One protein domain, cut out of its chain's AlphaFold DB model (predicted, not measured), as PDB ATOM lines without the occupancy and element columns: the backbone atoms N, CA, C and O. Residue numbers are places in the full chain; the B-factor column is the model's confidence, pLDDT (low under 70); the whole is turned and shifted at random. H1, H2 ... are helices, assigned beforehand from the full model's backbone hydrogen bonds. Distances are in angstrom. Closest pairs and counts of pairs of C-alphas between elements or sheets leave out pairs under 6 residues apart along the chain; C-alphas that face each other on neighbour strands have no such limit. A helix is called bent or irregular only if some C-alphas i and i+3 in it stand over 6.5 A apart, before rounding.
ATOM      1  N   VAL A 178     432.103 262.008 393.857       89.00
ATOM      2  CA  VAL A 178     432.541 263.318 393.344       89.00
ATOM      3  C   VAL A 178     433.996 263.609 393.712       89.00
ATOM      4  O   VAL A 178     434.757 264.074 392.872       89.00
ATOM      5  N   GLN A 179     434.432 263.305 394.939       88.88
ATOM      6  CA  GLN A 179     435.829 263.510 395.335       88.88
ATOM      7  C   GLN A 179     436.806 262.578 394.612       88.88
ATOM      8  O   GLN A 179     437.924 262.994 394.307       88.88
ATOM      9  N   LYS A 180     436.411 261.331 394.343       87.88
ATOM     10  CA  LYS A 180     437.227 260.394 393.561       87.88
ATOM     11  C   LYS A 180     437.342 260.851 392.112       87.88
ATOM     12  O   LYS A 180     438.457 260.939 391.613       87.88
ATOM     13  N   ILE A 181     436.225 261.241 391.498       86.31
ATOM     14  CA  ILE A 181     436.201 261.812 390.146       86.31
ATOM     15  C   ILE A 181     437.068 263.069 390.096       86.31
ATOM     16  O   ILE A 181     437.916 263.187 389.222       86.31
ATOM     17  N   PHE A 182     436.936 263.973 391.071       86.94
ATOM     18  CA  PHE A 182     437.777 265.165 391.160       86.94
ATOM     19  C   PHE A 182     439.268 264.810 391.211       86.94
ATOM     20  O   PHE A 182     440.071 265.424 390.518       86.94
ATOM     21  N   TYR A 183     439.652 263.797 391.991       85.44
ATOM     22  CA  TYR A 183     441.040 263.343 392.038       85.44
ATOM     23  C   TYR A 183     441.507 262.765 390.695       85.44
ATOM     24  O   TYR A 183     442.613 263.078 390.259       85.44
ATOM     25  N   THR A 184     440.670 261.986 390.007       83.88
ATOM     26  CA  THR A 184     440.955 261.490 388.650       83.88
ATOM     27  C   THR A 184     441.128 262.644 387.663       83.88
ATOM     28  O   THR A 184     442.132 262.689 386.957       83.88
ATOM     29  N   VAL A 185     440.234 263.638 387.689       81.88
ATOM     30  CA  VAL A 185     440.334 264.858 386.872       81.88
ATOM     31  C   VAL A 185     441.631 265.613 387.169       81.88
ATOM     32  O   VAL A 185     442.325 266.031 386.247       81.88
ATOM     33  N   MET A 186     442.021 265.732 388.441       84.81
ATOM     34  CA  MET A 186     443.279 266.376 388.819       84.81
ATOM     35  C   MET A 186     444.512 265.621 388.306       84.81
ATOM     36  O   MET A 186     445.480 266.273 387.916       84.81
ATOM     37  N   LYS A 187     444.489 264.280 388.242       84.06
ATOM     38  CA  LYS A 187     445.588 263.491 387.647       84.06
ATOM     39  C   LYS A 187     445.774 263.797 386.160       84.06
ATOM     40  O   LYS A 187     446.906 263.920 385.707       84.06
ATOM     41  N   ILE A 188     444.677 263.942 385.416       82.38
ATOM     42  CA  ILE A 188     444.707 264.255 383.977       82.38
ATOM     43  C   ILE A 188     444.725 265.764 383.686       82.38
ATOM     44  O   ILE A 188     444.758 266.163 382.525       82.38
ATOM     45  N   SER A 189     444.740 266.616 384.717       83.19
ATOM     46  CA  SER A 189     444.597 268.076 384.594       83.19
ATOM     47  C   SER A 189     445.685 268.725 383.737       83.19
ATOM     48  O   SER A 189     445.400 269.649 382.982       83.19
ATOM     49  N   ILE A 190     446.915 268.201 383.782       83.88
ATOM     50  CA  ILE A 190     448.019 268.684 382.936       83.88
ATOM     51  C   ILE A 190     447.690 268.471 381.455       83.88
ATOM     52  O   ILE A 190     447.797 269.399 380.658       83.88
ATOM     53  N   VAL A 191     447.239 267.264 381.099       79.38
ATOM     54  CA  VAL A 191     446.838 266.932 379.724       79.38
ATOM     55  C   VAL A 191     445.619 267.755 379.325       79.38
ATOM     56  O   VAL A 191     445.618 268.366 378.263       79.38
ATOM     57  N   SER A 192     444.620 267.845 380.203       77.06
ATOM     58  CA  SER A 192     443.407 268.635 379.972       77.06
ATOM     59  C   SER A 192     443.718 270.118 379.733       77.06
ATOM     60  O   SER A 192     443.191 270.719 378.804       77.06
ATOM     61  N   THR A 193     444.648 270.697 380.497       82.19
ATOM     62  CA  THR A 193     445.074 272.094 380.332       82.19
ATOM     63  C   THR A 193     445.844 272.284 379.029       82.19
ATOM     64  O   THR A 193     445.593 273.250 378.322       82.19
ATOM     65  N   PHE A 194     446.732 271.359 378.655       77.56
ATOM     66  CA  PHE A 194     447.437 271.416 377.369       77.56
ATOM     67  C   PHE A 194     446.470 271.371 376.175       77.56
ATOM     68  O   PHE A 194     446.589 272.142 375.220       77.56
ATOM     69  N   VAL A 195     445.464 270.504 376.259       75.81
ATOM     70  CA  VAL A 195     444.391 270.407 375.265       75.81
ATOM     71  C   VAL A 195     443.581 271.700 375.228       75.81
ATOM     72  O   VAL A 195     443.353 272.228 374.146       75.81
ATOM     73  N   ALA A 196     443.205 272.244 376.389       77.31
ATOM     74  CA  ALA A 196     442.464 273.499 376.494       77.31
ATOM     75  C   ALA A 196     443.256 274.702 375.950       77.31
ATOM     76  O   ALA A 196     442.692 275.569 375.292       77.31
ATOM     77  N   MET A 197     444.572 274.744 376.171       77.00
ATOM     78  CA  MET A 197     445.449 275.754 375.573       77.00
ATOM     79  C   MET A 197     445.490 275.626 374.047       77.00
ATOM     80  O   MET A 197     445.528 276.636 373.357       77.00
ATOM     81  N   THR A 198     445.442 274.397 373.524       73.06
ATOM     82  CA  THR A 198     445.418 274.145 372.076       73.06
ATOM     83  C   THR A 198     444.057 274.476 371.456       73.06
ATOM     84  O   THR A 198     443.991 274.958 370.333       73.06
ATOM     85  N   SER A 199     442.954 274.257 372.171       68.44
ATOM     86  CA  SER A 199     441.619 274.619 371.682       68.44
ATOM     87  C   SER A 199     441.310 276.113 371.813       68.44
ATOM     88  O   SER A 199     440.500 276.618 371.042       68.44
ATOM     89  N   GLY A 200     441.955 276.810 372.753       70.19
ATOM     90  CA  GLY A 200     441.800 278.244 373.008       70.19
ATOM     91  C   GLY A 200     442.632 279.166 372.113       70.19
ATOM     92  O   GLY A 200     442.692 280.360 372.392       70.19
ATOM     93  N   PHE A 201     443.291 278.652 371.070       73.81
ATOM     94  CA  PHE A 201     443.946 279.509 370.083       73.81
ATOM     95  C   PHE A 201     442.896 280.328 369.319       73.81
ATOM     96  O   PHE A 201     441.971 279.777 368.725       73.81
ATOM     97  N   GLU A 202     443.044 281.654 369.308       73.62
ATOM     98  CA  GLU A 202     442.238 282.550 368.475       73.62
ATOM     99  C   GLU A 202     442.665 282.389 367.012       73.62
ATOM    100  O   GLU A 202     443.567 283.057 366.499       73.62
ATOM    101  N   TYR A 203     442.028 281.424 366.344       73.31
ATOM    102  CA  TYR A 203     442.359 281.017 364.980       73.31
ATOM    103  C   TYR A 203     442.247 282.163 363.968       73.31
ATOM    104  O   TYR A 203     442.964 282.174 362.971       73.31
ATOM    105  N   GLU A 204     441.389 283.149 364.231       68.88
ATOM    106  CA  GLU A 204     441.239 284.336 363.391       68.88
ATOM    107  C   GLU A 204     442.519 285.187 363.369       68.88
ATOM    108  O   GLU A 204     443.063 285.472 362.304       68.88
ATOM    109  N   GLU A 205     443.091 285.527 364.522       71.44
ATOM    110  CA  GLU A 205     444.306 286.344 364.546       71.44
ATOM    111  C   GLU A 205     445.538 285.577 364.053       71.44
ATOM    112  O   GLU A 205     446.352 286.122 363.306       71.44
ATOM    113  N   GLN A 206     445.662 284.300 364.429       70.31
ATOM    114  CA  GLN A 206     446.853 283.506 364.118       70.31
ATOM    115  C   GLN A 206     446.871 282.930 362.703       70.31
ATOM    116  O   GLN A 206     447.949 282.793 362.121       70.31
ATOM    117  N   PHE A 207     445.707 282.578 362.150       70.12
ATOM    118  CA  PHE A 207     445.615 281.994 360.814       70.12
ATOM    119  C   PHE A 207     445.013 282.956 359.793       70.12
ATOM    120  O   PHE A 207     445.462 282.908 358.658       70.12
ATOM    121  N   VAL A 208     444.066 283.838 360.147       69.50
ATOM    122  CA  VAL A 208     443.363 284.699 359.168       69.50
ATOM    123  C   VAL A 208     444.051 286.054 358.952       69.50
ATOM    124  O   VAL A 208     444.165 286.483 357.801       69.50
ATOM    125  N   ASN A 209     444.550 286.707 360.009       69.44
ATOM    126  CA  ASN A 209     445.070 288.086 359.930       69.44
ATOM    127  C   ASN A 209     446.552 288.216 359.526       69.44
ATOM    128  O   ASN A 209     446.945 289.247 358.973       69.44
ATOM    129  N   VAL A 210     447.400 287.209 359.767       66.31
ATOM    130  CA  VAL A 210     448.814 287.251 359.351       66.31
ATOM    131  C   VAL A 210     448.921 286.882 357.866       66.31
ATOM    132  O   VAL A 210     448.731 285.731 357.483       66.31
ATOM    133  N   GLY A 211     449.202 287.890 357.032       59.16
ATOM    134  CA  GLY A 211     449.171 287.840 355.566       59.16
ATOM    135  C   GLY A 211     449.816 286.605 354.918       59.16
ATOM    136  O   GLY A 211     450.902 286.154 355.281       59.16
ATOM    137  N   ALA A 222     443.193 273.026 355.299       84.50
ATOM    138  CA  ALA A 222     442.973 271.590 355.438       84.50
ATOM    139  C   ALA A 222     443.559 271.041 356.752       84.50
ATOM    140  O   ALA A 222     442.881 270.307 357.472       84.50
ATOM    141  N   VAL A 223     444.790 271.435 357.104       81.88
ATOM    142  CA  VAL A 223     445.430 271.050 358.374       81.88
ATOM    143  C   VAL A 223     444.680 271.629 359.575       81.88
ATOM    144  O   VAL A 223     444.514 270.927 360.568       81.88
ATOM    145  N   LEU A 224     444.184 272.866 359.490       79.12
ATOM    146  CA  LEU A 224     443.406 273.496 360.555       79.12
ATOM    147  C   LEU A 224     442.085 272.754 360.810       79.12
ATOM    148  O   LEU A 224     441.787 272.416 361.954       79.12
ATOM    149  N   ILE A 225     441.325 272.445 359.755       82.38
ATOM    150  CA  ILE A 225     440.068 271.686 359.858       82.38
ATOM    151  C   ILE A 225     440.332 270.290 360.435       82.38
ATOM    152  O   ILE A 225     439.621 269.848 361.337       82.38
ATOM    153  N   LEU A 226     441.385 269.613 359.962       83.56
ATOM    154  CA  LEU A 226     441.806 268.319 360.496       83.56
ATOM    155  C   LEU A 226     442.165 268.417 361.987       83.56
ATOM    156  O   LEU A 226     441.737 267.578 362.776       83.56
ATOM    157  N   CYS A 227     442.921 269.442 362.381       77.56
ATOM    158  CA  CYS A 227     443.344 269.660 363.760       77.56
ATOM    159  C   CYS A 227     442.143 269.905 364.683       77.56
ATOM    160  O   CYS A 227     442.031 269.250 365.716       77.56
ATOM    161  N   ILE A 228     441.196 270.761 364.278       78.75
ATOM    162  CA  ILE A 228     439.957 271.009 365.032       78.75
ATOM    163  C   ILE A 228     439.148 269.717 365.176       78.75
ATOM    164  O   ILE A 228     438.722 269.389 366.279       78.75
ATOM    165  N   LEU A 229     438.980 268.937 364.102       79.38
ATOM    166  CA  LEU A 229     438.253 267.665 364.164       79.38
ATOM    167  C   LEU A 229     438.924 266.665 365.113       79.38
ATOM    168  O   LEU A 229     438.244 266.059 365.938       79.38
ATOM    169  N   VAL A 230     440.247 266.514 365.049       77.94
ATOM    170  CA  VAL A 230     440.991 265.618 365.950       77.94
ATOM    171  C   VAL A 230     440.889 266.097 367.401       77.94
ATOM    172  O   VAL A 230     440.582 265.298 368.284       77.94
ATOM    173  N   LEU A 231     441.082 267.390 367.663       75.62
ATOM    174  CA  LEU A 231     441.024 267.951 369.015       75.62
ATOM    175  C   LEU A 231     439.611 267.879 369.610       75.62
ATOM    176  O   LEU A 231     439.444 267.450 370.749       75.62
ATOM    177  N   SER A 232     438.579 268.247 368.851       75.06
ATOM    178  CA  SER A 232     437.197 268.252 369.335       75.06
ATOM    179  C   SER A 232     436.599 266.853 369.461       75.06
ATOM    180  O   SER A 232     435.823 266.624 370.385       75.06
ATOM    181  N   ILE A 233     436.942 265.919 368.567       76.50
ATOM    182  CA  ILE A 233     436.340 264.578 368.555       76.50
ATOM    183  C   ILE A 233     437.182 263.599 369.363       76.50
ATOM    184  O   ILE A 233     436.646 262.926 370.234       76.50
ATOM    185  N   VAL A 234     438.487 263.490 369.110       74.06
ATOM    186  CA  VAL A 234     439.304 262.453 369.761       74.06
ATOM    187  C   VAL A 234     439.541 262.810 371.215       74.06
ATOM    188  O   VAL A 234     439.380 261.958 372.083       74.06
ATOM    189  N   VAL A 235     439.883 264.062 371.511       73.19
ATOM    190  CA  VAL A 235     440.337 264.408 372.856       73.19
ATOM    191  C   VAL A 235     439.182 264.558 373.838       73.19
ATOM    192  O   VAL A 235     439.231 263.955 374.906       73.19
ATOM    193  N   ASN A 236     438.115 265.283 373.488       72.75
ATOM    194  CA  ASN A 236     436.958 265.390 374.384       72.75
ATOM    195  C   ASN A 236     436.279 264.031 374.596       72.75
ATOM    196  O   ASN A 236     435.962 263.690 375.734       72.75
ATOM    197  N   ASN A 237     436.133 263.213 373.547       77.56
ATOM    198  CA  ASN A 237     435.539 261.885 373.709       77.56
ATOM    199  C   ASN A 237     436.473 260.916 374.447       77.56
ATOM    200  O   ASN A 237     435.981 260.087 375.205       77.56
ATOM    201  N   ALA A 238     437.799 261.031 374.305       76.81
ATOM    202  CA  ALA A 238     438.743 260.240 375.096       76.81
ATOM    203  C   ALA A 238     438.753 260.657 376.575       76.81
ATOM    204  O   ALA A 238     438.791 259.791 377.442       76.81
ATOM    205  N   LEU A 239     438.681 261.957 376.882       73.88
ATOM    206  CA  LEU A 239     438.622 262.457 378.261       73.88
ATOM    207  C   LEU A 239     437.317 262.044 378.954       73.88
ATOM    208  O   LEU A 239     437.353 261.595 380.099       73.88
ATOM    209  N   ILE A 240     436.180 262.139 378.254       75.88
ATOM    210  CA  ILE A 240     434.885 261.657 378.754       75.88
ATOM    211  C   ILE A 240     434.904 260.129 378.876       75.88
ATOM    212  O   ILE A 240     434.483 259.598 379.897       75.88
ATOM    213  N   GLY A 241     435.444 259.418 377.883       75.81
ATOM    214  CA  GLY A 241     435.547 257.958 377.884       75.81
ATOM    215  C   GLY A 241     436.427 257.413 379.009       75.81
ATOM    216  O   GLY A 241     436.075 256.411 379.619       75.81
ATOM    217  N   LEU A 242     437.520 258.101 379.349       76.00
ATOM    218  CA  LEU A 242     438.362 257.762 380.497       76.00
ATOM    219  C   LEU A 242     437.639 258.039 381.824       76.00
ATOM    220  O   LEU A 242     437.716 257.246 382.754       76.00
ATOM    221  N   ALA A 243     436.898 259.149 381.904       71.38
ATOM    222  CA  ALA A 243     436.123 259.484 383.094       71.38
ATOM    223  C   ALA A 243     434.967 258.499 383.339       71.38
ATOM    224  O   ALA A 243     434.721 258.152 384.491       71.38
ATOM    225  N   VAL A 244     434.278 258.057 382.279       73.62
ATOM    226  CA  VAL A 244     433.147 257.111 382.335       73.62
ATOM    227  C   VAL A 244     433.623 255.661 382.463       73.62
ATOM    228  O   VAL A 244     432.995 254.884 383.169       73.62
ATOM    229  N   GLY A 245     434.753 255.284 381.860       75.56
ATOM    230  CA  GLY A 245     435.322 253.939 382.015       75.56
ATOM    231  C   GLY A 245     435.652 253.588 383.471       75.56
ATOM    232  O   GLY A 245     435.488 252.443 383.884       75.56
ATOM    233  N   ASP A 246     436.023 254.593 384.268       75.81
ATOM    234  CA  ASP A 246     436.365 254.427 385.681       75.81
ATOM    235  C   ASP A 246     435.147 254.522 386.627       75.81
ATOM    236  O   ASP A 246     435.292 254.261 387.827       75.81
ATOM    237  N   THR A 247     433.940 254.899 386.167       78.81
ATOM    238  CA  THR A 247     432.822 255.186 387.095       78.81
ATOM    239  C   THR A 247     432.375 253.969 387.886       78.81
ATOM    240  O   THR A 247     432.087 254.101 389.079       78.81
ATOM    241  N   ASP A 248     432.358 252.789 387.269       79.62
ATOM    242  CA  ASP A 248     431.894 251.562 387.923       79.62
ATOM    243  C   ASP A 248     432.866 251.104 389.013       79.62
ATOM    244  O   ASP A 248     432.456 250.721 390.115       79.62
ATOM    245  N   GLU A 249     434.169 251.202 388.747       81.81
ATOM    246  CA  GLU A 249     435.209 250.904 389.729       81.81
ATOM    247  C   GLU A 249     435.194 251.928 390.873       81.81
ATOM    248  O   GLU A 249     435.208 251.563 392.057       81.81
ATOM    249  N   VAL A 250     435.067 253.217 390.539       85.06
ATOM    250  CA  VAL A 250     434.923 254.305 391.513       85.06
ATOM    251  C   VAL A 250     433.698 254.083 392.397       85.06
ATOM    252  O   VAL A 250     433.796 254.277 393.615       85.06
ATOM    253  N   MET A 251     432.575 253.638 391.825       82.62
ATOM    254  CA  MET A 251     431.336 253.362 392.551       82.62
ATOM    255  C   MET A 251     431.491 252.169 393.498       82.62
ATOM    256  O   MET A 251     431.189 252.292 394.689       82.62
ATOM    257  N   LYS A 252     432.031 251.038 393.025       81.75
ATOM    258  CA  LYS A 252     432.301 249.857 393.869       81.75
ATOM    259  C   LYS A 252     433.210 250.210 395.046       81.75
ATOM    260  O   LYS A 252     432.886 249.937 396.202       81.75
ATOM    261  N   SER A 253     434.302 250.916 394.770       83.06
ATOM    262  CA  SER A 253     435.231 251.378 395.799       83.06
ATOM    263  C   SER A 253     434.584 252.406 396.749       83.06
ATOM    264  O   SER A 253     434.895 252.453 397.940       83.06
ATOM    265  N   ALA A 254     433.673 253.261 396.265       84.25
ATOM    266  CA  ALA A 254     432.957 254.234 397.095       84.25
ATOM    267  C   ALA A 254     432.027 253.570 398.124       84.25
ATOM    268  O   ALA A 254     431.945 254.060 399.256       84.25
ATOM    269  N   LYS A 255     431.394 252.440 397.772       80.06
ATOM    270  CA  LYS A 255     430.573 251.650 398.704       80.06
ATOM    271  C   LYS A 255     431.400 251.173 399.901       80.06
ATOM    272  O   LYS A 255     431.037 251.454 401.044       80.06
ATOM    273  N   VAL A 256     432.565 250.562 399.665       82.38
ATOM    274  CA  VAL A 256     433.479 250.115 400.739       82.38
ATOM    275  C   VAL A 256     433.978 251.299 401.580       82.38
ATOM    276  O   VAL A 256     433.930 251.277 402.816       82.38
ATOM    277  N   ASP A 257     434.386 252.390 400.928       83.94
ATOM    278  CA  ASP A 257     434.870 253.598 401.603       83.94
ATOM    279  C   ASP A 257     433.826 254.241 402.520       83.94
ATOM    280  O   ASP A 257     434.172 254.788 403.576       83.94
ATOM    281  N   LYS A 258     432.546 254.186 402.143       83.75
ATOM    282  CA  LYS A 258     431.441 254.665 402.978       83.75
ATOM    283  C   LYS A 258     431.406 253.910 404.310       83.75
ATOM    284  O   LYS A 258     431.338 254.552 405.364       83.75
ATOM    285  N   PHE A 259     431.509 252.578 404.303       81.31
ATOM    286  CA  PHE A 259     431.561 251.773 405.534       81.31
ATOM    287  C   PHE A 259     432.785 252.112 406.382       81.31
ATOM    288  O   PHE A 259     432.652 252.428 407.570       81.31
ATOM    289  N   LYS A 260     433.965 252.149 405.755       84.94
ATOM    290  CA  LYS A 260     435.232 252.491 406.412       84.94
ATOM    291  C   LYS A 260     435.167 253.857 407.099       84.94
ATOM    292  O   LYS A 260     435.633 254.009 408.229       84.94
ATOM    293  N   ARG A 261     434.561 254.865 406.464       85.81
ATOM    294  CA  ARG A 261     434.410 256.210 407.048       85.81
ATOM    295  C   ARG A 261     433.456 256.240 408.232       85.81
ATOM    296  O   ARG A 261     433.794 256.874 409.228       85.81
ATOM    297  N   ARG A 262     432.318 255.544 408.167       85.06
ATOM    298  CA  ARG A 262     431.384 255.453 409.305       85.06
ATOM    299  C   ARG A 262     432.028 254.751 410.498       85.06
ATOM    300  O   ARG A 262     431.968 255.270 411.611       85.06
ATOM    301  N   ALA A 263     432.713 253.633 410.261       85.56
ATOM    302  CA  ALA A 263     433.454 252.920 411.299       85.56
ATOM    303  C   ALA A 263     434.532 253.817 411.933       85.56
ATOM    304  O   ALA A 263     434.563 253.986 413.152       85.56
ATOM    305  N   ASN A 264     435.351 254.480 411.109       86.56
ATOM    306  CA  ASN A 264     436.374 255.410 411.587       86.56
ATOM    307  C   ASN A 264     435.783 256.591 412.364       86.56
ATOM    308  O   ASN A 264     436.349 256.990 413.379       86.56
ATOM    309  N   PHE A 265     434.645 257.139 411.925       86.62
ATOM    310  CA  PHE A 265     433.954 258.208 412.642       86.62
ATOM    311  C   PHE A 265     433.539 257.756 414.045       86.62
ATOM    312  O   PHE A 265     433.837 258.450 415.013       86.62
ATOM    313  N   ILE A 266     432.919 256.579 414.170       86.56
ATOM    314  CA  ILE A 266     432.498 256.026 415.467       86.56
ATOM    315  C   ILE A 266     433.710 255.774 416.367       86.56
ATOM    316  O   ILE A 266     433.696 256.181 417.525       86.56
ATOM    317  N   ILE A 267     434.780 255.174 415.843       84.75
ATOM    318  CA  ILE A 267     436.005 254.913 416.614       84.75
ATOM    319  C   ILE A 267     436.626 256.227 417.106       84.75
ATOM    320  O   ILE A 267     436.994 256.354 418.276       84.75
ATOM    321  N   HIS A 268     436.727 257.233 416.232       81.88
ATOM    322  CA  HIS A 268     437.258 258.544 416.602       81.88
ATOM    323  C   HIS A 268     436.377 259.263 417.621       81.88
ATOM    324  O   HIS A 268     436.908 259.903 418.533       81.88
ATOM    325  N   LEU A 269     435.058 259.145 417.486       83.25
ATOM    326  CA  LEU A 269     434.090 259.677 418.432       83.25
ATOM    327  C   LEU A 269     434.267 259.028 419.810       83.25
ATOM    328  O   LEU A 269     434.479 259.740 420.786       83.25
ATOM    329  N   GLU A 270     434.246 257.696 419.885       83.81
ATOM    330  CA  GLU A 270     434.410 256.943 421.133       83.81
ATOM    331  C   GLU A 270     435.740 257.281 421.807       83.81
ATOM    332  O   GLU A 270     435.770 257.568 423.002       83.81
ATOM    333  N   LYS A 271     436.836 257.346 421.041       80.81
ATOM    334  CA  LYS A 271     438.152 257.717 421.575       80.81
ATOM    335  C   LYS A 271     438.176 259.149 422.117       80.81
ATOM    336  O   LYS A 271     438.704 259.384 423.202       80.81
ATOM    337  N   SER A 272     437.602 260.101 421.379       77.06
ATOM    338  CA  SER A 272     437.586 261.517 421.779       77.06
ATOM    339  C   SER A 272     436.723 261.740 423.020       77.06
ATOM    340  O   SER A 272     437.128 262.446 423.937       77.06
ATOM    341  N   VAL A 273     435.556 261.097 423.076       79.69
ATOM    342  CA  VAL A 273     434.622 261.211 424.196       79.69
ATOM    343  C   VAL A 273     435.151 260.492 425.441       79.69
ATOM    344  O   VAL A 273     435.103 261.058 426.527       79.69
ATOM    345  N   ASN A 274     435.746 259.304 425.296       79.50
ATOM    346  CA  ASN A 274     436.337 258.561 426.418       79.50
ATOM    347  C   ASN A 274     437.597 259.211 426.995       79.50
ATOM    348  O   ASN A 274     437.973 258.899 428.122       79.50
ATOM    349  N   THR A 275     438.242 260.111 426.247       72.44
ATOM    350  CA  THR A 275     439.356 260.916 426.765       72.44
ATOM    351  C   THR A 275     438.872 261.923 427.813       72.44
ATOM    352  O   THR A 275     439.629 262.269 428.715       72.44
ATOM    353  N   ILE A 276     437.622 262.388 427.722       73.56
ATOM    354  CA  ILE A 276     437.045 263.344 428.670       73.56
ATOM    355  C   ILE A 276     436.401 262.545 429.814       73.56
ATOM    356  O   ILE A 276     435.372 261.904 429.587       73.56
ATOM    357  N   PRO A 277     436.947 262.580 431.048       66.38
ATOM    358  CA  PRO A 277     436.500 261.699 432.131       66.38
ATOM    359  C   PRO A 277     434.997 261.801 432.423       66.38
ATOM    360  O   PRO A 277     434.337 260.787 432.633       66.38
ATOM    361  N   TYR A 278     434.446 263.016 432.354       69.12
ATOM    362  CA  TYR A 278     433.029 263.304 432.603       69.12
ATOM    363  C   TYR A 278     432.078 262.837 431.494       69.12
ATOM    364  O   TYR A 278     430.882 262.712 431.734       69.12
ATOM    365  N   LEU A 279     432.585 262.582 430.286       69.56
ATOM    366  CA  LEU A 279     431.783 262.145 429.139       69.56
ATOM    367  C   LEU A 279     432.029 260.674 428.784       69.56
ATOM    368  O   LEU A 279     431.508 260.203 427.774       69.56
ATOM    369  N   ARG A 280     432.800 259.940 429.600       70.25
ATOM    370  CA  ARG A 280     433.186 258.553 429.329       70.25
ATOM    371  C   ARG A 280     431.960 257.692 429.046       70.25
ATOM    372  O   ARG A 280     431.043 257.569 429.858       70.25
ATOM    373  N   MET A 281     431.960 257.071 427.874       67.12
ATOM    374  CA  MET A 281     430.866 256.223 427.444       67.12
ATOM    375  C   MET A 281     430.889 254.916 428.240       67.12
ATOM    376  O   MET A 281     431.907 254.227 428.279       67.12
ATOM    377  N   LYS A 282     429.755 254.545 428.849       64.94
ATOM    378  CA  LYS A 282     429.575 253.190 429.386       64.94
ATOM    379  C   LYS A 282     429.591 252.184 428.233       64.94
ATOM    380  O   LYS A 282     429.017 252.458 427.168       64.94
ATOM    381  N   GLU A 283     430.247 251.048 428.465       62.50
ATOM    382  CA  GLU A 283     430.218 249.902 427.557       62.50
ATOM    383  C   GLU A 283     428.769 249.507 427.279       62.50
ATOM    384  O   GLU A 283     427.926 249.448 428.180       62.50
ATOM    385  N   ASP A 284     428.462 249.303 426.001       61.62
ATOM    386  CA  ASP A 284     427.137 248.872 425.597       61.62
ATOM    387  C   ASP A 284     426.949 247.410 426.015       61.62
ATOM    388  O   ASP A 284     427.624 246.519 425.507       61.62
ATOM    389  N   LYS A 285     426.010 247.147 426.933       55.31
ATOM    390  CA  LYS A 285     425.480 245.794 427.133       55.31
ATOM    391  C   LYS A 285     424.697 245.430 425.871       55.31
ATOM    392  O   LYS A 285     423.626 245.986 425.632       55.31
TER     393      LYS A 285
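What this domain is: This is residues 178 to 211 and 222 to 285 of the 383 residues of the protein "Transient receptor potential cation channel subfamily A member 1-like" of Paramuricea clavata (UniProt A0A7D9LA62). Two long helices, H3 and H4, joined end to end, make a long arch, with the bent helix H1 along the inner side of its H3 half: the second arm, H1b, runs beside H3 and the first, H1a, lies near the joint of H3 and H4. The short helix H2 lies beyond H1b toward one end of the rod; at the other, after H4, a tail without a named element turns back, and residues 255 to 269 of H4 stand free. The printed part has 98 residues with four named helices, H1, H2, H3, H4 in chain order, and no named strand; its class is all helix. It is extended, with a radius of gyration of the C-alphas of 25.2 A and spans of 84 by 27 by 13 A.

Where its parts are: H1, residues 178 to 199, was assigned as one helix by its hydrogen bonds but is bent: C-alphas 187 and 190 are 7.4 A apart. Its arms are H1a, residues 178 to 187, beginning at C-alpha 178 (432.541, 263.318, 393.344), and H1b, residues 190 to 199, each 14.2 A long. H2 is residues 203 to 209, 9.1 A long, neither bent nor irregular, but only just: C-alphas 206 and 209 are 6.5 A apart. H3, residues 222 to 245, is 32.8 A long and begins at C-alpha 222 (442.973, 271.590, 355.438); it is neither bent nor irregular, but only just, with C-alphas 232 and 235 6.1 A apart. H4, residues 247 to 275, is 40.6 A long, has a kink of 28 degrees near residue 256, and ends at C-alpha 275 (439.356, 260.916, 426.765).

How they stand to each other: H1a and H1b are about perpendicular, at 75 degrees. H1a only just touches H3, with 3 pairs of C-alphas within 8 A and with residue 243 of H3 alone; the closest C-alphas, of Ile 181 and Ala 243, are 7.4 A apart, at a steep tilt of 43 degrees, opposite ways. H1a and H4 are close but not clearly touching; their closest C-alphas, of Lys 180 and Val 250, are 6.8 A apart. H1b touches H3 along residues 228 to 239 of H3 alone, closest at the C-alphas of Ser 199 and Leu 231, 7.2 A apart, at a shallow tilt of 32 degrees, only just short of steep, opposite ways. H3 and H4 meet only through their link. H2 touches no helix, and H1b and H4 are apart. In H1a and H1b each O i to N i+4 pair is within hydrogen-bond range; in H2 2 of 3 are, in H3 18 of 20 and in H4 24 of 25.

The domain as a whole: The C-alphas farthest apart, of Gly 211 and Lys 285, are 86.3 A apart. Residues 212 to 221 are not printed, and C-alphas 211 and 222 are 17.4 A apart across this cut, in the link from H2 to H3. The links H1 to H2 and H3 to H4 are tight. The mean pLDDT of the printed part is 77.7; residues 199, 204, 208 to 211, 277 to 279 and 281 to 285 are under 70.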